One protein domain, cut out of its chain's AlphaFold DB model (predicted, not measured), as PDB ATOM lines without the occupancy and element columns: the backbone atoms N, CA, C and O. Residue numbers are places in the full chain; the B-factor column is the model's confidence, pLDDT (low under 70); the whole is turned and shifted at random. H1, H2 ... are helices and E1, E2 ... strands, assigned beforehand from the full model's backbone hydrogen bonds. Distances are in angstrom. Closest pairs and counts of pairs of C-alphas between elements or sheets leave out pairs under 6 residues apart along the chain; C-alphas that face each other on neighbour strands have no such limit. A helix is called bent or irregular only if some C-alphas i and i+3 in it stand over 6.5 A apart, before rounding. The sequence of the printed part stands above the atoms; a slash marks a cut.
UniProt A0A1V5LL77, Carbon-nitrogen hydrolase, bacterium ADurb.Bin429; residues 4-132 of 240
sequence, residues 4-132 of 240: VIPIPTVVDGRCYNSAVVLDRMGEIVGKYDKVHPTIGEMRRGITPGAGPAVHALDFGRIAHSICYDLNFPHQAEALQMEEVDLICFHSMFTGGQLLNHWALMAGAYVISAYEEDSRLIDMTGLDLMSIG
ATOM      1  N   VAL A   4     -13.590  11.628 -29.336       96.38
ATOM      2  CA  VAL A   4     -14.225  10.389 -29.802       96.38
ATOM      3  C   VAL A   4     -15.395  10.765 -30.698       96.38
ATOM      4  O   VAL A   4     -16.284  11.506 -30.279       96.38
ATOM      5  N   ILE A   5     -15.377  10.286 -31.939       96.44
ATOM      6  CA  ILE A   5     -16.318  10.703 -32.980       96.44
ATOM      7  C   ILE A   5     -17.026   9.465 -33.539       96.44
ATOM      8  O   ILE A   5     -16.396   8.674 -34.245       96.44
ATOM      9  N   PRO A   6     -18.326   9.280 -33.252       95.69
ATOM     10  CA  PRO A   6     -19.143   8.265 -33.906       95.69
ATOM     11  C   PRO A   6     -19.392   8.642 -35.369       95.69
ATOM     12  O   PRO A   6     -19.988   9.681 -35.657       95.69
ATOM     13  N   ILE A   7     -18.931   7.811 -36.301       96.94
ATOM     14  CA  ILE A   7     -19.018   8.054 -37.743       96.94
ATOM     15  C   ILE A   7     -19.026   6.718 -38.507       96.94
ATOM     16  O   ILE A   7     -18.285   5.802 -38.146       96.94
ATOM     17  N   PRO A   8     -19.828   6.573 -39.580       96.75
ATOM     18  CA  PRO A   8     -19.699   5.431 -40.472       96.75
ATOM     19  C   PRO A   8     -18.341   5.418 -41.183       96.75
ATOM     20  O   PRO A   8     -17.936   6.430 -41.754       96.75
ATOM     21  N   THR A   9     -17.656   4.278 -41.208       97.81
ATOM     22  CA  THR A   9     -16.390   4.130 -41.945       97.81
ATOM     23  C   THR A   9     -16.515   3.107 -43.064       97.81
ATOM     24  O   THR A   9     -17.353   2.208 -43.007       97.81
ATOM     25  N   VAL A  10     -15.685   3.251 -44.100       97.94
ATOM     26  CA  VAL A  10     -15.595   2.292 -45.205       97.94
ATOM     27  C   VAL A  10     -14.169   1.769 -45.285       97.94
ATOM     28  O   VAL A  10     -13.235   2.553 -45.435       97.94
ATOM     29  N   VAL A  11     -14.006   0.451 -45.191       96.25
ATOM     30  CA  VAL A  11     -12.713  -0.242 -45.293       96.25
ATOM     31  C   VAL A  11     -12.894  -1.426 -46.233       96.25
ATOM     32  O   VAL A  11     -13.813  -2.217 -46.044       96.25
ATOM     33  N   ASP A  12     -12.073  -1.516 -47.281       96.19
ATOM     34  CA  ASP A  12     -12.117  -2.598 -48.278       96.19
ATOM     35  C   ASP A  12     -13.523  -2.860 -48.855       96.19
ATOM     36  O   ASP A  12     -13.966  -3.996 -49.030       96.19
ATOM     37  N   GLY A  13     -14.268  -1.780 -49.113       96.75
ATOM     38  CA  GLY A  13     -15.636  -1.833 -49.641       96.75
ATOM     39  C   GLY A  13     -16.712  -2.246 -48.628       96.75
ATOM     40  O   GLY A  13     -17.880  -2.350 -49.000       96.75
ATOM     41  N   ARG A  14     -16.358  -2.458 -47.357       97.94
ATOM     42  CA  ARG A  14     -17.292  -2.771 -46.265       97.94
ATOM     43  C   ARG A  14     -17.593  -1.528 -45.442       97.94
ATOM     44  O   ARG A  14     -16.681  -0.778 -45.108       97.94
ATOM     45  N   CYS A  15     -18.864  -1.322 -45.108       98.44
ATOM     46  CA  CYS A  15     -19.317  -0.204 -44.282       98.44
ATOM     47  C   CYS A  15     -19.445  -0.635 -42.817       98.44
ATOM     48  O   CYS A  15     -19.980  -1.709 -42.547       98.44
ATOM     49  N   TYR A  16     -19.007   0.201 -41.881       98.62
ATOM     50  CA  TYR A  16     -19.047  -0.046 -40.439       98.62
ATOM     51  C   TYR A  16     -19.700   1.131 -39.717       98.62
ATOM     52  O   TYR A  16     -19.571   2.274 -40.145       98.62
ATOM     53  N   ASN A  17     -20.387   0.859 -38.607       98.19
ATOM     54  CA  ASN A  17     -20.780   1.889 -37.645       98.19
ATOM     55  C   ASN A  17     -19.647   2.006 -36.619       98.19
ATOM     56  O   ASN A  17     -19.462   1.077 -35.835       98.19
ATOM     57  N   SER A  18     -18.870   3.089 -36.661       98.25
ATOM     58  CA  SER A  18     -17.609   3.178 -35.923       98.25
ATOM     59  C   SER A  18     -17.583   4.336 -34.929       98.25
ATOM     60  O   SER A  18     -18.300   5.322 -35.082       98.25
ATOM     61  N   ALA A  19     -16.700   4.245 -33.939       97.81
ATOM     62  CA  ALA A  19     -16.221   5.363 -33.135       97.81
ATOM     63  C   ALA A  19     -14.719   5.534 -33.388       97.81
ATOM     64  O   ALA A  19     -13.945   4.603 -33.167       97.81
ATOM     65  N   VAL A  20     -14.310   6.704 -33.878       97.62
ATOM     66  CA  VAL A  20     -12.905   7.049 -34.153       97.62
ATOM     67  C   VAL A  20     -12.353   7.870 -32.994       97.62
ATOM     68  O   VAL A  20     -13.020   8.796 -32.531       97.62
ATOM     69  N   VAL A  21     -11.144   7.543 -32.541       97.50
ATOM     70  CA  VAL A  21     -10.452   8.234 -31.448       97.50
ATOM     71  C   VAL A  21      -9.320   9.075 -32.018       97.50
ATOM     72  O   VAL A  21      -8.428   8.545 -32.684       97.50
ATOM     73  N   LEU A  22      -9.353  10.371 -31.728       96.88
ATOM     74  CA  LEU A  22      -8.289  11.318 -32.035       96.88
ATOM     75  C   LEU A  22      -7.563  11.711 -30.752       96.88
ATOM     76  O   LEU A  22      -8.209  11.999 -29.736       96.88
ATOM     77  N   ASP A  23      -6.238  11.757 -30.804       95.69
ATOM     78  CA  ASP A  23      -5.430  12.230 -29.686       95.69
ATOM     79  C   ASP A  23      -5.379  13.768 -29.595       95.69
ATOM     80  O   ASP A  23      -6.047  14.500 -30.332       95.69
ATOM     81  N   ARG A  24      -4.565  14.291 -28.670       94.81
ATOM     82  CA  ARG A  24      -4.398  15.740 -28.485       94.81
ATOM     83  C   ARG A  24      -3.725  16.453 -29.657       94.81
ATOM     84  O   ARG A  24      -3.861  17.677 -29.715       94.81
ATOM     85  N   MET A  25      -3.017  15.731 -30.521       95.62
ATOM     86  CA  MET A  25      -2.354  16.255 -31.718       95.62
ATOM     87  C   MET A  25      -3.256  16.175 -32.955       95.62
ATOM     88  O   MET A  25      -2.944  16.788 -33.971       95.62
ATOM     89  N   GLY A  26      -4.408  15.506 -32.841       95.31
ATOM     90  CA  GLY A  26      -5.361  15.315 -33.930       95.31
ATOM     91  C   GLY A  26      -5.112  14.045 -34.742       95.31
ATOM     92  O   GLY A  26      -5.749  13.870 -35.779       95.31
ATOM     93  N   GLU A  27      -4.230  13.158 -34.279       96.06
ATOM     94  CA  GLU A  27      -3.925  11.895 -34.951       96.06
ATOM     95  C   GLU A  27      -4.954  10.823 -34.589       96.06
ATOM     96  O   GLU A  27      -5.425  10.749 -33.450       96.06
ATOM     97  N   ILE A  28      -5.294   9.956 -35.548       96.62
ATOM     98  CA  ILE A  28      -6.162   8.800 -35.294       96.62
ATOM     99  C   ILE A  28      -5.364   7.752 -34.520       96.62
ATOM    100  O   ILE A  28      -4.502   7.074 -35.076       96.62
ATOM    101  N   VAL A  29      -5.700   7.582 -33.245       95.94
ATOM    102  CA  VAL A  29      -5.046   6.625 -32.333       95.94
ATOM    103  C   VAL A  29      -5.914   5.410 -32.017       95.94
ATOM    104  O   VAL A  29      -5.478   4.478 -31.341       95.94
ATOM    105  N   GLY A  30      -7.149   5.390 -32.516       95.25
ATOM    106  CA  GLY A  30      -8.064   4.284 -32.290       95.25
ATOM    107  C   GLY A  30      -9.283   4.313 -33.198       95.25
ATOM    108  O   GLY A  30      -9.699   5.359 -33.701       95.25
ATOM    109  N   LYS A  31      -9.867   3.135 -33.390       96.75
ATOM    110  CA  LYS A  31     -11.165   2.948 -34.027       96.75
ATOM    111  C   LYS A  31     -11.830   1.723 -33.415       96.75
ATOM    112  O   LYS A  31     -11.228   0.653 -33.383       96.75
ATOM    113  N   TYR A  32     -13.080   1.876 -33.011       97.88
ATOM    114  CA  TYR A  32     -13.966   0.778 -32.646       97.88
ATOM    115  C   TYR A  32     -15.063   0.645 -33.696       97.88
ATOM    116  O   TYR A  32     -15.709   1.636 -34.023       97.88
ATOM    117  N   ASP A  33     -15.291  -0.563 -34.202       98.31
ATOM    118  CA  ASP A  33     -16.428  -0.879 -35.064       98.31
ATOM    119  C   ASP A  33     -17.486  -1.611 -34.227       98.31
ATOM    120  O   ASP A  33     -17.167  -2.587 -33.548       98.31
ATOM    121  N   LYS A  34     -18.742  -1.149 -34.280       98.25
ATOM    122  CA  LYS A  34     -19.878  -1.723 -33.546       98.25
ATOM    123  C   LYS A  34     -19.937  -3.234 -33.750       98.25
ATOM    124  O   LYS A  34     -20.143  -3.703 -34.873       98.25
ATOM    125  N   VAL A  35     -19.782  -3.984 -32.664       98.12
ATOM    126  CA  VAL A  35     -19.716  -5.452 -32.702       98.12
ATOM    127  C   VAL A  35     -21.078  -6.047 -33.017       98.12
ATOM    128  O   VAL A  35     -21.173  -6.980 -33.811       98.12
ATOM    129  N   HIS A  36     -22.143  -5.451 -32.484       97.88
ATOM    130  CA  HIS A  36     -23.507  -5.929 -32.656       97.88
ATOM    131  C   HIS A  36     -24.371  -4.894 -33.386       97.88
ATOM    132  O   HIS A  36     -25.180  -4.206 -32.758       97.88
ATOM    133  N   PRO A  37     -24.253  -4.731 -34.718       98.12
ATOM    134  CA  PRO A  37     -25.214  -3.938 -35.473       98.12
ATOM    135  C   PRO A  37     -26.620  -4.546 -35.372       98.12
ATOM    136  O   PRO A  37     -26.810  -5.760 -35.332       98.12
ATOM    137  N   THR A  38     -27.639  -3.694 -35.356       98.25
ATOM    138  CA  THR A  38     -29.037  -4.130 -35.391       98.25
ATOM    139  C   THR A  38     -29.344  -4.860 -36.699       98.25
ATOM    140  O   THR A  38     -28.711  -4.633 -37.732       98.25
ATOM    141  N   ILE A  39     -30.399  -5.680 -36.701       98.31
ATOM    142  CA  ILE A  39     -30.880  -6.366 -37.913       98.31
ATOM    143  C   ILE A  39     -31.098  -5.371 -39.070       98.31
ATOM    144  O   ILE A  39     -30.781  -5.671 -40.220       98.31
ATOM    145  N   GLY A  40     -31.626  -4.180 -38.775       98.19
ATOM    146  CA  GLY A  40     -31.849  -3.127 -39.767       98.19
ATOM    147  C   GLY A  40     -30.554  -2.541 -40.333       98.19
ATOM    148  O   GLY A  40     -30.469  -2.338 -41.543       98.19
ATOM    149  N   GLU A  41     -29.545  -2.306 -39.490       97.94
ATOM    150  CA  GLU A  41     -28.213  -1.861 -39.923       97.94
ATOM    151  C   GLU A  41     -27.552  -2.906 -40.831       97.94
ATOM    152  O   GLU A  41     -27.104  -2.565 -41.927       97.94
ATOM    153  N   MET A  42     -27.564  -4.185 -40.439       98.44
ATOM    154  CA  MET A  42     -26.965  -5.259 -41.245       98.44
ATOM    155  C   MET A  42     -27.656  -5.425 -42.601       98.44
ATOM    156  O   MET A  42     -26.993  -5.522 -43.629       98.44
ATOM    157  N   ARG A  43     -28.995  -5.370 -42.642       98.25
ATOM    158  CA  ARG A  43     -29.758  -5.402 -43.908       98.25
ATOM    159  C   ARG A  43     -29.454  -4.214 -44.828       98.25
ATOM    160  O   ARG A  43     -29.694  -4.311 -46.025       98.25
ATOM    161  N   ARG A  44     -28.942  -3.108 -44.280       97.69
ATOM    162  CA  ARG A  44     -28.493  -1.920 -45.025       97.69
ATOM    163  C   ARG A  44     -26.999  -1.951 -45.369       97.69
ATOM    164  O   ARG A  44     -26.497  -0.974 -45.913       97.69
ATOM    165  N   GLY A  45     -26.302  -3.053 -45.083       97.81
ATOM    166  CA  GLY A  45     -24.900  -3.255 -45.451       97.81
ATOM    167  C   GLY A  45     -23.879  -2.859 -44.383       97.81
ATOM    168  O   GLY A  45     -22.691  -2.794 -44.698       97.81
ATOM    169  N   ILE A  46     -24.298  -2.600 -43.136       98.50
ATOM    170  CA  ILE A  46     -23.350  -2.426 -42.027       98.50
ATOM    171  C   ILE A  46     -22.763  -3.782 -41.638       98.50
ATOM    172  O   ILE A  46     -23.484  -4.741 -41.363       98.50
ATOM    173  N   THR A  47     -21.441  -3.833 -41.587       98.62
ATOM    174  CA  THR A  47     -20.656  -5.005 -41.223       98.62
ATOM    175  C   THR A  47     -20.430  -5.021 -39.707       98.62
ATOM    176  O   THR A  47     -20.064  -3.984 -39.149       98.62
ATOM    177  N   PRO A  48     -20.635  -6.166 -39.027       98.44
ATOM    178  CA  PRO A  48     -20.255  -6.333 -37.626       98.44
ATOM    179  C   PRO A  48     -18.751  -6.140 -37.392       98.44
ATOM    180  O   PRO A  48     -17.927  -6.588 -38.194       98.44
ATOM    181  N   GLY A  49     -18.402  -5.477 -36.291       97.81
ATOM    182  CA  GLY A  49     -17.031  -5.360 -35.799       97.81
ATOM    183  C   GLY A  49     -16.482  -6.673 -35.229       97.81
ATOM    184  O   GLY A  49     -17.220  -7.630 -35.005       97.81
ATOM    185  N   ALA A  50     -15.168  -6.720 -34.995       94.25
ATOM    186  CA  ALA A  50     -14.473  -7.947 -34.591       94.25
ATOM    187  C   ALA A  50     -14.606  -8.289 -33.095       94.25
ATOM    188  O   ALA A  50     -14.514  -9.457 -32.730       94.25
ATOM    189  N   GLY A  51     -14.803  -7.290 -32.235       93.81
ATOM    190  CA  GLY A  51     -14.884  -7.477 -30.789       93.81
ATOM    191  C   GLY A  51     -14.696  -6.171 -30.013       93.81
ATOM    192  O   GLY A  51     -14.569  -5.105 -30.625       93.81
ATOM    193  N   PRO A  52     -14.709  -6.237 -28.672       92.12
ATOM    194  CA  PRO A  52     -14.366  -5.107 -27.814       92.12
ATOM    195  C   PRO A  52     -12.991  -4.532 -28.176       92.12
ATOM    196  O   PRO A  52     -12.076  -5.274 -28.527       92.12
ATOM    197  N   ALA A  53     -12.841  -3.214 -28.063       92.50
ATOM    198  CA  ALA A  53     -11.567  -2.535 -28.259       92.50
ATOM    199  C   ALA A  53     -11.293  -1.583 -27.095       92.50
ATOM    200  O   ALA A  53     -12.199  -0.880 -26.636       92.50
ATOM    201  N   VAL A  54     -10.035  -1.561 -26.653       95.62
ATOM    202  CA  VAL A  54      -9.530  -0.654 -25.623       95.62
ATOM    203  C   VAL A  54      -8.370   0.146 -26.202       95.62
ATOM    204  O   VAL A  54      -7.457  -0.412 -26.812       95.62
ATOM    205  N   HIS A  55      -8.401   1.458 -26.002       95.50
ATOM    206  CA  HIS A  55      -7.375   2.386 -26.454       95.50
ATOM    207  C   HIS A  55      -6.743   3.066 -25.241       95.50
ATOM    208  O   HIS A  55      -7.439   3.650 -24.409       95.50
ATOM    209  N   ALA A  56      -5.419   2.988 -25.132       94.88
ATOM    210  CA  ALA A  56      -4.675   3.722 -24.119       94.88
ATOM    211  C   ALA A  56      -4.494   5.174 -24.576       94.88
ATOM    212  O   ALA A  56      -3.950   5.428 -25.651       94.88
ATOM    213  N   LEU A  57      -4.944   6.115 -23.753       93.56
ATOM    214  CA  LEU A  57      -4.723   7.546 -23.925       93.56
ATOM    215  C   LEU A  57      -3.868   8.078 -22.775       93.56
ATOM    216  O   LEU A  57      -3.631   7.398 -21.779       93.56
ATOM    217  N   ASP A  58      -3.440   9.332 -22.889       91.38
ATOM    218  CA  ASP A  58      -2.560   9.981 -21.913       91.38
ATOM    219  C   ASP A  58      -3.167  10.203 -20.516       91.38
ATOM    220  O   ASP A  58      -2.470  10.648 -19.609       91.38
ATOM    221  N   PHE A  59      -4.453   9.896 -20.339       91.38
ATOM    222  CA  PHE A  59      -5.165  10.006 -19.067       91.38
ATOM    223  C   PHE A  59      -5.744   8.675 -18.561       91.38
ATOM    224  O   PHE A  59      -6.258   8.645 -17.447       91.38
ATOM    225  N   GLY A  60      -5.711   7.602 -19.359       94.00
ATOM    226  CA  GLY A  60      -6.334   6.326 -19.000       94.00
ATOM    227  C   GLY A  60      -6.704   5.454 -20.197       94.00
ATOM    228  O   GLY A  60      -6.530   5.835 -21.360       94.00
ATOM    229  N   ARG A  61      -7.225   4.263 -19.905       95.88
ATOM    230  CA  ARG A  61      -7.687   3.271 -20.882       95.88
ATOM    231  C   ARG A  61      -9.171   3.481 -21.158       95.88
ATOM    232  O   ARG A  61      -9.995   3.365 -20.250       95.88
ATOM    233  N   ILE A  62      -9.515   3.759 -22.412       96.69
ATOM    234  CA  ILE A  62     -10.906   3.944 -22.829       96.69
ATOM    235  C   ILE A  62     -11.389   2.765 -23.666       96.69
ATOM    236  O   ILE A  62     -10.655   2.246 -24.503       96.69
ATOM    237  N   ALA A  63     -12.637   2.371 -23.467       97.31
ATOM    238  CA  ALA A  63     -13.339   1.407 -24.297       97.31
ATOM    239  C   ALA A  63     -14.560   2.052 -24.952       97.31
ATOM    240  O   ALA A  63     -15.015   3.134 -24.568       97.31
ATOM    241  N   HIS A  64     -15.125   1.356 -25.931       96.94
ATOM    242  CA  HIS A  64     -16.282   1.827 -26.676       96.94
ATOM    243  C   HIS A  64     -17.399   0.792 -26.682       96.94
ATOM    244  O   HIS A  64     -17.165  -0.414 -26.712       96.94
ATOM    245  N   SER A  65     -18.628   1.291 -26.691       97.00
ATOM    246  CA  SER A  65     -19.829   0.505 -26.947       97.00
ATOM    247  C   SER A  65     -20.810   1.380 -27.716       97.00
ATOM    248  O   SER A  65     -20.937   2.577 -27.433       97.00
ATOM    249  N   ILE A  66     -21.464   0.831 -28.737       97.88
ATOM    250  CA  ILE A  66     -22.383   1.593 -29.580       97.88
ATOM    251  C   ILE A  66     -23.781   0.992 -29.481       97.88
ATOM    252  O   ILE A  66     -24.061  -0.076 -30.024       97.88
ATOM    253  N   CYS A  67     -24.703   1.744 -28.875       97.06
ATOM    254  CA  CYS A  67     -26.146   1.499 -28.888       97.06
ATOM    255  C   CYS A  67     -26.538   0.045 -28.550       97.06
ATOM    256  O   CYS A  67     -26.672  -0.318 -27.386       97.06
ATOM    257  N   TYR A  68     -26.734  -0.786 -29.575       97.56
ATOM    258  CA  TYR A  68     -27.241  -2.147 -29.457       97.56
ATOM    259  C   TYR A  68     -26.255  -3.102 -28.775       97.56
ATOM    260  O   TYR A  68     -26.712  -4.061 -28.156       97.56
ATOM    261  N   ASP A  69     -24.954  -2.780 -28.789       97.50
ATOM    262  CA  ASP A  69     -23.902  -3.509 -28.066       97.50
ATOM    263  C   ASP A  69     -24.235  -3.694 -26.576       97.50
ATOM    264  O   ASP A  69     -23.905  -4.726 -25.998       97.50
ATOM    265  N   LEU A  70     -24.954  -2.742 -25.964       96.75
ATOM    266  CA  LEU A  70     -25.309  -2.776 -24.542       96.75
ATOM    267  C   LEU A  70     -26.138  -4.009 -24.136       96.75
ATOM    268  O   LEU A  70     -26.148  -4.404 -22.973       96.75
ATOM    269  N   ASN A  71     -26.830  -4.634 -25.092       96.62
ATOM    270  CA  ASN A  71     -27.660  -5.819 -24.849       96.62
ATOM    271  C   ASN A  71     -26.844  -7.119 -24.742       96.62
ATOM    272  O   ASN A  71     -27.422  -8.186 -24.537       96.62
ATOM    273  N   PHE A  72     -25.521  -7.049 -24.898       96.00
ATOM    274  CA  PHE A  72     -24.638  -8.205 -24.994       96.00
ATOM    275  C   PHE A  72     -23.655  -8.228 -23.811       96.00
ATOM    276  O   PHE A  72     -22.562  -7.675 -23.914       96.00
ATOM    277  N   PRO A  73     -24.017  -8.857 -22.675       90.94
ATOM    278  CA  PRO A  73     -23.256  -8.758 -21.422       90.94
ATOM    279  C   PRO A  73     -21.823  -9.301 -21.511       90.94
ATOM    280  O   PRO A  73     -20.938  -8.765 -20.853       90.94
ATOM    281  N   HIS A  74     -21.560 -10.270 -22.396       92.12
ATOM    282  CA  HIS A  74     -20.208 -10.785 -22.647       92.12
ATOM    283  C   HIS A  74     -19.215  -9.691 -23.082       92.12
ATOM    284  O   HIS A  74     -18.013  -9.824 -22.869       92.12
ATOM    285  N   GLN A  75     -19.701  -8.590 -23.672       93.25
ATOM    286  CA  GLN A  75     -18.864  -7.437 -24.003       93.25
ATOM    287  C   GLN A  75     -18.376  -6.740 -22.729       93.25
ATOM    288  O   GLN A  75     -17.198  -6.416 -22.625       93.25
ATOM    289  N   ALA A  76     -19.259  -6.538 -21.744       90.25
ATOM    290  CA  ALA A  76     -18.889  -5.950 -20.459       90.25
ATOM    291  C   ALA A  76     -17.921  -6.853 -19.680       90.25
ATOM    292  O   ALA A  76     -16.975  -6.353 -19.079       90.25
ATOM    293  N   GLU A  77     -18.117  -8.172 -19.739       90.31
ATOM    294  CA  GLU A  77     -17.208  -9.162 -19.141       90.31
ATOM    295  C   GLU A  77     -15.814  -9.112 -19.782       90.31
ATOM    296  O   GLU A  77     -14.805  -9.078 -19.081       90.31
ATOM    297  N   ALA A  78     -15.736  -9.038 -21.113       92.38
ATOM    298  CA  ALA A  78     -14.461  -8.888 -21.808       92.38
ATOM    299  C   ALA A  78     -13.757  -7.573 -21.431       92.38
ATOM    300  O   ALA A  78     -12.554  -7.561 -21.184       92.38
ATOM    301  N   LEU A  79     -14.509  -6.475 -21.318       93.06
ATOM    302  CA  LEU A  79     -13.976  -5.185 -20.876       93.06
ATOM    303  C   LEU A  79     -13.494  -5.212 -19.418       93.06
ATOM    304  O   LEU A  79     -12.468  -4.612 -19.108       93.06
ATOM    305  N   GLN A  80     -14.163  -5.946 -18.527       91.38
ATOM    306  CA  GLN A  80     -13.705  -6.124 -17.146       91.38
ATOM    307  C   GLN A  80     -12.282  -6.704 -17.081       91.38
ATOM    308  O   GLN A  80     -11.478  -6.280 -16.245       91.38
ATOM    309  N   MET A  81     -11.961  -7.649 -17.969       89.06
ATOM    310  CA  MET A  81     -10.646  -8.300 -18.029       89.06
ATOM    311  C   MET A  81      -9.537  -7.380 -18.552       89.06
ATOM    312  O   MET A  81      -8.369  -7.604 -18.247       89.06
ATOM    313  N   GLU A  82      -9.899  -6.335 -19.296       91.00
ATOM    314  CA  GLU A  82      -8.973  -5.365 -19.886       91.00
ATOM    315  C   GLU A  82      -8.667  -4.166 -18.970       91.00
ATOM    316  O   GLU A  82      -7.946  -3.255 -19.389       91.00
ATOM    317  N   GLU A  83      -9.214  -4.142 -17.747       88.75
ATOM    318  CA  GLU A  83      -9.000  -3.081 -16.745       88.75
ATOM    319  C   GLU A  83      -9.185  -1.669 -17.345       88.75
ATOM    320  O   GLU A  83      -8.325  -0.797 -17.234       88.75
ATOM    321  N   VAL A  84     -10.297  -1.466 -18.058       95.62
ATOM    322  CA  VAL A  84     -10.676  -0.166 -18.637       95.62
ATOM    323  C   VAL A  84     -11.064   0.824 -17.537       95.62
ATOM    324  O   VAL A  84     -11.748   0.465 -16.584       95.62
ATOM    325  N   ASP A  85     -10.687   2.092 -17.711       96.62
ATOM    326  CA  ASP A  85     -11.039   3.171 -16.784       96.62
ATOM    327  C   ASP A  85     -12.350   3.879 -17.184       96.62
ATOM    328  O   ASP A  85     -13.102   4.346 -16.326       96.62
ATOM    329  N   LEU A  86     -12.644   3.959 -18.489       97.81
ATOM    330  CA  LEU A  86     -13.820   4.644 -19.038       97.81
ATOM    331  C   LEU A  86     -14.421   3.909 -20.244       97.81
ATOM    332  O   LEU A  86     -13.733   3.639 -21.224       97.81
ATOM    333  N   ILE A  87     -15.733   3.688 -20.232       98.06
ATOM    334  CA  ILE A  87     -16.505   3.215 -21.384       98.06
ATOM    335  C   ILE A  87     -17.282   4.390 -21.983       98.06
ATOM    336  O   ILE A  87     -18.171   4.964 -21.348       98.06
ATOM    337  N   CYS A  88     -16.989   4.709 -23.239       97.62
ATOM    338  CA  CYS A  88     -17.748   5.672 -24.028       97.62
ATOM    339  C   CYS A  88     -18.901   4.960 -24.747       97.62
ATOM    340  O   CYS A  88     -18.683   4.219 -25.714       97.62
ATOM    341  N   PHE A  89     -20.127   5.192 -24.278       97.62
ATOM    342  CA  PHE A  89     -21.352   4.655 -24.857       97.62
ATOM    343  C   PHE A  89     -22.011   5.668 -25.801       97.62
ATOM    344  O   PHE A  89     -22.619   6.650 -25.378       97.62
ATOM    345  N   HIS A  90     -21.921   5.419 -27.103       95.19
ATOM    346  CA  HIS A  90     -22.506   6.292 -28.124       95.19
ATOM    347  C   HIS A  90     -23.807   5.682 -28.617       95.19
ATOM    348  O   HIS A  90     -23.825   4.512 -29.016       95.19
ATOM    349  N   SER A  91     -24.911   6.427 -28.604       94.00
ATOM    350  CA  SER A  91     -26.181   5.775 -28.900       94.00
ATOM    351  C   SER A  91     -27.281   6.672 -29.445       94.00
ATOM    352  O   SER A  91     -27.283   7.893 -29.340       94.00
ATOM    353  N   MET A  92     -28.268   5.978 -30.012       93.12
ATOM    354  CA  MET A  92     -29.641   6.449 -30.153       93.12
ATOM    355  C   MET A  92     -30.559   5.530 -29.323       93.12
ATOM    356  O   MET A  92     -31.568   5.017 -29.802       93.12
ATOM    357  N   PHE A  93     -30.109   5.207 -28.105       90.88
ATOM    358  CA  PHE A  93     -30.712   4.247 -27.177       90.88
ATOM    359  C   PHE A  93     -30.348   4.648 -25.745       90.88
ATOM    360  O   PHE A  93     -29.171   4.813 -25.438       90.88
ATOM    361  N   THR A  94     -31.336   4.788 -24.863       90.06
ATOM    362  CA  THR A  94     -31.123   5.313 -23.502       90.06
ATOM    363  C   THR A  94     -30.243   4.421 -22.632       90.06
ATOM    364  O   THR A  94     -29.526   4.909 -21.770       90.06
ATOM    365  N   GLY A  95     -30.311   3.102 -22.814       92.38
ATOM    366  CA  GLY A  95     -29.551   2.126 -22.032       92.38
ATOM    367  C   GLY A  95     -30.022   1.927 -20.584       92.38
ATOM    368  O   GLY A  95     -30.022   0.796 -20.106       92.38
ATOM    369  N   GLY A  96     -30.509   2.968 -19.900       93.12
ATOM    370  CA  GLY A  96     -31.136   2.848 -18.577       93.12
ATOM    371  C   GLY A  96     -30.250   2.112 -17.562       93.12
ATOM    372  O   GLY A  96     -29.051   2.372 -17.478       93.12
ATOM    373  N   GLN A  97     -30.830   1.174 -16.808       95.50
ATOM    374  CA  GLN A  97     -30.110   0.394 -15.790       95.50
ATOM    375  C   GLN A  97     -29.033  -0.542 -16.360       95.50
ATOM    376  O   GLN A  97     -28.138  -0.948 -15.623       95.50
ATOM    377  N   LEU A  98     -29.063  -0.858 -17.662       96.94
ATOM    378  CA  LEU A  98     -27.994  -1.650 -18.277       96.94
ATOM    379  C   LEU A  98     -26.662  -0.891 -18.260       96.94
ATOM    380  O   LEU A  98     -25.625  -1.514 -18.067       96.94
ATOM    381  N   LEU A  99     -26.678   0.442 -18.387       97.38
ATOM    382  CA  LEU A  99     -25.460   1.249 -18.268       97.38
ATOM    383  C   LEU A  99     -24.894   1.206 -16.846       97.38
ATOM    384  O   LEU A  99     -23.689   1.045 -16.677       97.38
ATOM    385  N   ASN A 100     -25.761   1.283 -15.830       97.44
ATOM    386  CA  ASN A 100     -25.364   1.128 -14.429       97.44
ATOM    387  C   ASN A 100     -24.736  -0.250 -14.189       97.44
ATOM    388  O   ASN A 100     -23.692  -0.363 -13.549       97.44
ATOM    389  N   HIS A 101     -25.346  -1.293 -14.756       96.31
ATOM    390  CA  HIS A 101     -24.821  -2.649 -14.676       96.31
ATOM    391  C   HIS A 101     -23.468  -2.791 -15.382       96.31
ATOM    392  O   HIS A 101     -22.571  -3.404 -14.820       96.31
ATOM    393  N   TRP A 102     -23.280  -2.200 -16.566       97.12
ATOM    394  CA  TRP A 102     -21.996  -2.232 -17.275       97.12
ATOM    395  C   TRP A 102     -20.894  -1.476 -16.528       97.12
ATOM    396  O   TRP A 102     -19.780  -1.989 -16.444       97.12
ATOM    397  N   ALA A 103     -21.200  -0.307 -15.952       97.25
ATOM    398  CA  ALA A 103     -20.259   0.443 -15.117       97.25
ATOM    399  C   ALA A 103     -19.786  -0.407 -13.936       97.25
ATOM    400  O   ALA A 103     -18.582  -0.555 -13.709       97.25
ATOM    401  N   LEU A 104     -20.744  -1.053 -13.259       95.31
ATOM    402  CA  LEU A 104     -20.451  -1.988 -12.189       95.31
ATOM    403  C   LEU A 104     -19.617  -3.158 -12.720       95.31
ATOM    404  O   LEU A 104     -18.507  -3.339 -12.248       95.31
ATOM    405  N   MET A 105     -20.075  -3.926 -13.708       93.81
ATOM    406  CA  MET A 105     -19.379  -5.124 -14.211       93.81
ATOM    407  C   MET A 105     -17.954  -4.838 -14.685       93.81
ATOM    408  O   MET A 105     -17.028  -5.520 -14.254       93.81
ATOM    409  N   ALA A 106     -17.747  -3.788 -15.478       94.56
ATOM    410  CA  ALA A 106     -16.412  -3.412 -15.932       94.56
ATOM    411  C   ALA A 106     -15.544  -2.847 -14.794       94.56
ATOM    412  O   ALA A 106     -14.327  -3.015 -14.809       94.56
ATOM    413  N   GLY A 107     -16.160  -2.232 -13.776       95.25
ATOM    414  CA  GLY A 107     -15.442  -1.496 -12.735       95.25
ATOM    415  C   GLY A 107     -14.868  -0.182 -13.266       95.25
ATOM    416  O   GLY A 107     -13.795   0.232 -12.839       95.25
ATOM    417  N   ALA A 108     -15.584   0.444 -14.199       97.00
ATOM    418  CA  ALA A 108     -15.148   1.598 -14.972       97.00
ATOM    419  C   ALA A 108     -16.201   2.707 -14.927       97.00
ATOM    420  O   ALA A 108     -17.389   2.445 -14.717       97.00
ATOM    421  N   TYR A 109     -15.788   3.942 -15.198       98.25
ATOM    422  CA  TYR A 109     -16.747   4.993 -15.518       98.25
ATOM    423  C   TYR A 109     -17.495   4.650 -16.808       98.25
ATOM    424  O   TYR A 109     -16.922   4.085 -17.740       98.25
ATOM    425  N   VAL A 110     -18.759   5.052 -16.906       98.25
ATOM    426  CA  VAL A 110     -19.509   5.018 -18.167       98.25
ATOM    427  C   VAL A 110     -19.995   6.422 -18.476       98.25
ATOM    428  O   VAL A 110     -20.636   7.057 -17.638       98.25
ATOM    429  N   ILE A 111     -19.720   6.894 -19.690       96.88
ATOM    430  CA  ILE A 111     -20.315   8.120 -20.220       96.88
ATOM    431  C   ILE A 111     -21.193   7.772 -21.415       96.88
ATOM    432  O   ILE A 111     -20.728   7.147 -22.369       96.88
ATOM    433  N   SER A 112     -22.466   8.159 -21.368       95.81
ATOM    434  CA  SER A 112     -23.372   8.040 -22.504       95.81
ATOM    435  C   SER A 112     -23.569   9.373 -23.212       95.81
ATOM    436  O   SER A 112     -23.717  10.418 -22.579       95.81
ATOM    437  N   ALA A 113     -23.596   9.315 -24.542       92.62
ATOM    438  CA  ALA A 113     -23.931  10.439 -25.405       92.62
ATOM    439  C   ALA A 113     -25.172  10.091 -26.237       92.62
ATOM    440  O   ALA A 113     -25.086   9.363 -27.231       92.62
ATOM    441  N   TYR A 114     -26.319  10.615 -25.807       90.75
ATOM    442  CA  TYR A 114     -27.613  10.516 -26.482       90.75
ATOM    443  C   TYR A 114     -28.480  11.740 -26.159       90.75
ATOM    444  O   TYR A 114     -28.599  12.136 -25.002       90.75
ATOM    445  N   GLU A 115     -29.107  12.341 -27.174       84.38
ATOM    446  CA  GLU A 115     -29.818  13.622 -27.029       84.38
ATOM    447  C   GLU A 115     -30.958  13.609 -25.995       84.38
ATOM    448  O   GLU A 115     -31.237  14.632 -25.366       84.38
ATOM    449  N   GLU A 116     -31.602  12.459 -25.792       85.19
ATOM    450  CA  GLU A 116     -32.715  12.334 -24.849       85.19
ATOM    451  C   GLU A 116     -32.253  12.078 -23.410       85.19
ATOM    452  O   GLU A 116     -32.928  12.526 -22.484       85.19
ATOM    453  N   ASP A 117     -31.141  11.357 -23.227       88.88
ATOM    454  CA  ASP A 117     -30.674  10.833 -21.934       88.88
ATOM    455  C   ASP A 117     -29.170  10.485 -21.985       88.88
ATOM    456  O   ASP A 117     -28.771   9.357 -22.285       88.88
ATOM    457  N   SER A 118     -28.332  11.492 -21.745       92.31
ATOM    458  CA  SER A 118     -26.883  11.367 -21.559       92.31
ATOM    459  C   SER A 118     -26.562  11.309 -20.070       92.31
ATOM    460  O   SER A 118     -27.075  12.103 -19.282       92.31
ATOM    461  N   ARG A 119     -25.705  10.374 -19.669       95.00
ATOM    462  CA  ARG A 119     -25.441  10.033 -18.269       95.00
ATOM    463  C   ARG A 119     -23.958   9.814 -18.046       95.00
ATOM    464  O   ARG A 119     -23.252   9.313 -18.918       95.00
ATOM    465  N   LEU A 120     -23.500  10.197 -16.867       97.12
ATOM    466  CA  LEU A 120     -22.183   9.883 -16.347       97.12
ATOM    467  C   LEU A 120     -22.376   9.017 -15.110       97.12
ATOM    468  O   LEU A 120     -23.020   9.442 -14.151       97.12
ATOM    469  N   ILE A 121     -21.825   7.813 -15.146       98.12
ATOM    470  CA  ILE A 121     -22.042   6.776 -14.142       98.12
ATOM    471  C   ILE A 121     -20.682   6.383 -13.566       98.12
ATOM    472  O   ILE A 121     -19.723   6.160 -14.311       98.12
ATOM    473  N   ASP A 122     -20.602   6.329 -12.241       97.88
ATOM    474  CA  ASP A 122     -19.422   5.882 -11.508       97.88
ATOM    475  C   ASP A 122     -19.258   4.359 -11.590       97.88
ATOM    476  O   ASP A 122     -20.227   3.623 -11.773       97.88
ATOM    477  N   MET A 123     -18.037   3.867 -11.381       96.94
ATOM    478  CA  MET A 123     -17.739   2.429 -11.320       96.94
ATOM    479  C   MET A 123     -18.525   1.674 -10.235       96.94
ATOM    480  O   MET A 123     -18.685   0.459 -10.322       96.94
ATOM    481  N   THR A 124     -19.060   2.371  -9.226       97.12
ATOM    482  CA  THR A 124     -20.017   1.799  -8.260       97.12
ATOM    483  C   THR A 124     -21.376   1.451  -8.877       97.12
ATOM    484  O   THR A 124     -22.188   0.797  -8.224       97.12
ATOM    485  N   GLY A 125     -21.653   1.873 -10.112       96.94
ATOM    486  CA  GLY A 125     -22.943   1.722 -10.782       96.94
ATOM    487  C   GLY A 125     -23.951   2.824 -10.448       96.94
ATOM    488  O   GLY A 125     -25.100   2.733 -10.875       96.94
ATOM    489  N   LEU A 126     -23.556   3.860  -9.702       96.31
ATOM    490  CA  LEU A 126     -24.409   5.001  -9.364       96.31
ATOM    491  C   LEU A 126     -24.230   6.146 -10.368       96.31
ATOM    492  O   LEU A 126     -23.132   6.394 -10.865       96.31
ATOM    493  N   ASP A 127     -25.314   6.860 -10.659       96.12
ATOM    494  CA  ASP A 127     -25.263   8.062 -11.487       96.12
ATOM    495  C   ASP A 127     -24.572   9.212 -10.766       96.12
ATOM    496  O   ASP A 127     -24.966   9.594  -9.666       96.12
ATOM    497  N   LEU A 128     -23.586   9.808 -11.432       95.56
ATOM    498  CA  LEU A 128     -22.967  11.062 -11.012       95.56
ATOM    499  C   LEU A 128     -23.699  12.266 -11.605       95.56
ATOM    500  O   LEU A 128     -23.817  13.305 -10.959       95.56
ATOM    501  N   MET A 129     -24.165  12.149 -12.851       93.25
ATOM    502  CA  MET A 129     -24.873  13.219 -13.551       93.25
ATOM    503  C   MET A 129     -25.740  12.656 -14.680       93.25
ATOM    504  O   MET A 129     -25.372  11.673 -15.321       93.25
ATOM    505  N   SER A 130     -26.859  13.318 -14.966       91.25
ATOM    506  CA  SER A 130     -27.671  13.079 -16.156       91.25
ATOM    507  C   SER A 130     -28.120  14.396 -16.789       91.25
ATOM    508  O   SER A 130     -28.352  15.394 -16.105       91.25
ATOM    509  N   ILE A 131     -28.217  14.409 -18.115       88.25
ATOM    510  CA  ILE A 131     -28.717  15.532 -18.906       88.25
ATOM    511  C   ILE A 131     -29.402  14.995 -20.164       88.25
ATOM    512  O   ILE A 131     -29.050  13.941 -20.678       88.25
ATOM    513  N   GLY A 132     -30.370  15.719 -20.708       82.75
ATOM    514  CA  GLY A 132     -31.024  15.323 -21.951       82.75
ATOM    515  C   GLY A 132     -32.359  16.019 -22.119       82.75
ATOM    516  O   GLY A 132     -32.845  16.668 -21.193       82.75
TER     517      GLY A 132
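What this domain is: This is residues 4 to 132 of the 240 residues of the protein "Carbon-nitrogen hydrolase" of bacterium ADurb.Bin429 (UniProt A0A1V5LL77). A strongly twisted six-stranded sheet has helix H4 over one face, while a small, bent sheet of E1, E2 and E3 covers part of the opposite face with its strands crossed, a sandwich only partly face to face. H2 and H3 graze the large sheet, and H1 lies out on the link between the sheets. The printed part has 129 residues, with nine named strands and four named helices in the order E1 E2 E3 H1 E4 E5 H2 H3 E6 H4 E7 E8 E9; the class is mixed, helices and strands. The large sheet, in order E4 E5 E6 E7 E8 E9, is mixed and the small one antiparallel. The whole is compact, with a radius of gyration of the C-alphas of 14.0 A and spans of 42 by 34 by 29 A.

How they stand to each other: The large sheet holds E4, residues 54 to 57, E5, 60 to 66, E6, 86 to 90, E7, 109 to 113, E8, 118 to 121, and E9, 127 to 131. E5 and E6 are parallel, N 63 and O 86 at 2.8 A, as are E6 and E7, N 87 and O 109 at 2.8 A. E4 and E5 are an antiparallel hairpin, N 55 and O 62 at 2.8 A. E7, E8 and E9 form a meander, each strand the antiparallel neighbour of the one before, with N 112 and O 119 at 2.8 A and N 120 and O 129 at 2.8 A. H4, residues 97 to 106, is on this sheet at a height of 8.5 A, making two layers, a helix on one face of a sheet; C-alphas 103 and 110, the closest of H4 and E7, are 5.5 A apart. H3, residues 73 to 81, touches H4 at a shallow tilt of 30 degrees, the same way, closest at C-alphas 80 and 106, 4.0 A. H2, residues 67 to 71, only just touches H4, with 3 pairs of C-alphas within 8 A, closest at 70 and 98, 6.9 A. Two strand-helix-strand units, parallel neighbour strands with helices between, are E5, H2 H3, E6 and E6, H4, E7, both crossovers right-handed. E1, residues 4 to 11, E2, 14 to 22, and E3, 28 to 33, form another meander, with N 7 and O 18 at 2.8 A and N 19 and O 32 at 2.8 A. The two sheets make a sandwich, two sheets face to face, their strands at 52 degrees; C-alphas 30 and 55, the closest of E3 and E4, are 6.2 A apart. H1, residues 39 to 43, is on neither sheet, only just so for E1 E2 E3, with 4 pairs of C-alphas within 10 A. In H1, H3 and H4 every O i to N i+4 pair is within hydrogen-bond range; in H2 0 of 1 is, beside 2 of 2 O i to N i+3 pairs.

Where its parts are: E5 is 19.8 A from first to last C-alpha and H4 14.2 A. E2, 22.0 A, bends by 72 degrees at residue 17, and E1, 18.8 A, by 68 degrees at residue 7. E1 begins at C-alpha 4 (-14.225, 10.389, -29.802), H4 at C-alpha 97 (-30.110, 0.394, -15.790), and E9 ends at C-alpha 131 (-28.717, 15.532, -18.906).

The domain as a whole: The C-alphas farthest apart, of Gly 13 and Leu 126, are 41.8 A apart. The printed part has no cut and no long link. The mean pLDDT of the printed part is 95.4, and no printed residue is under 70.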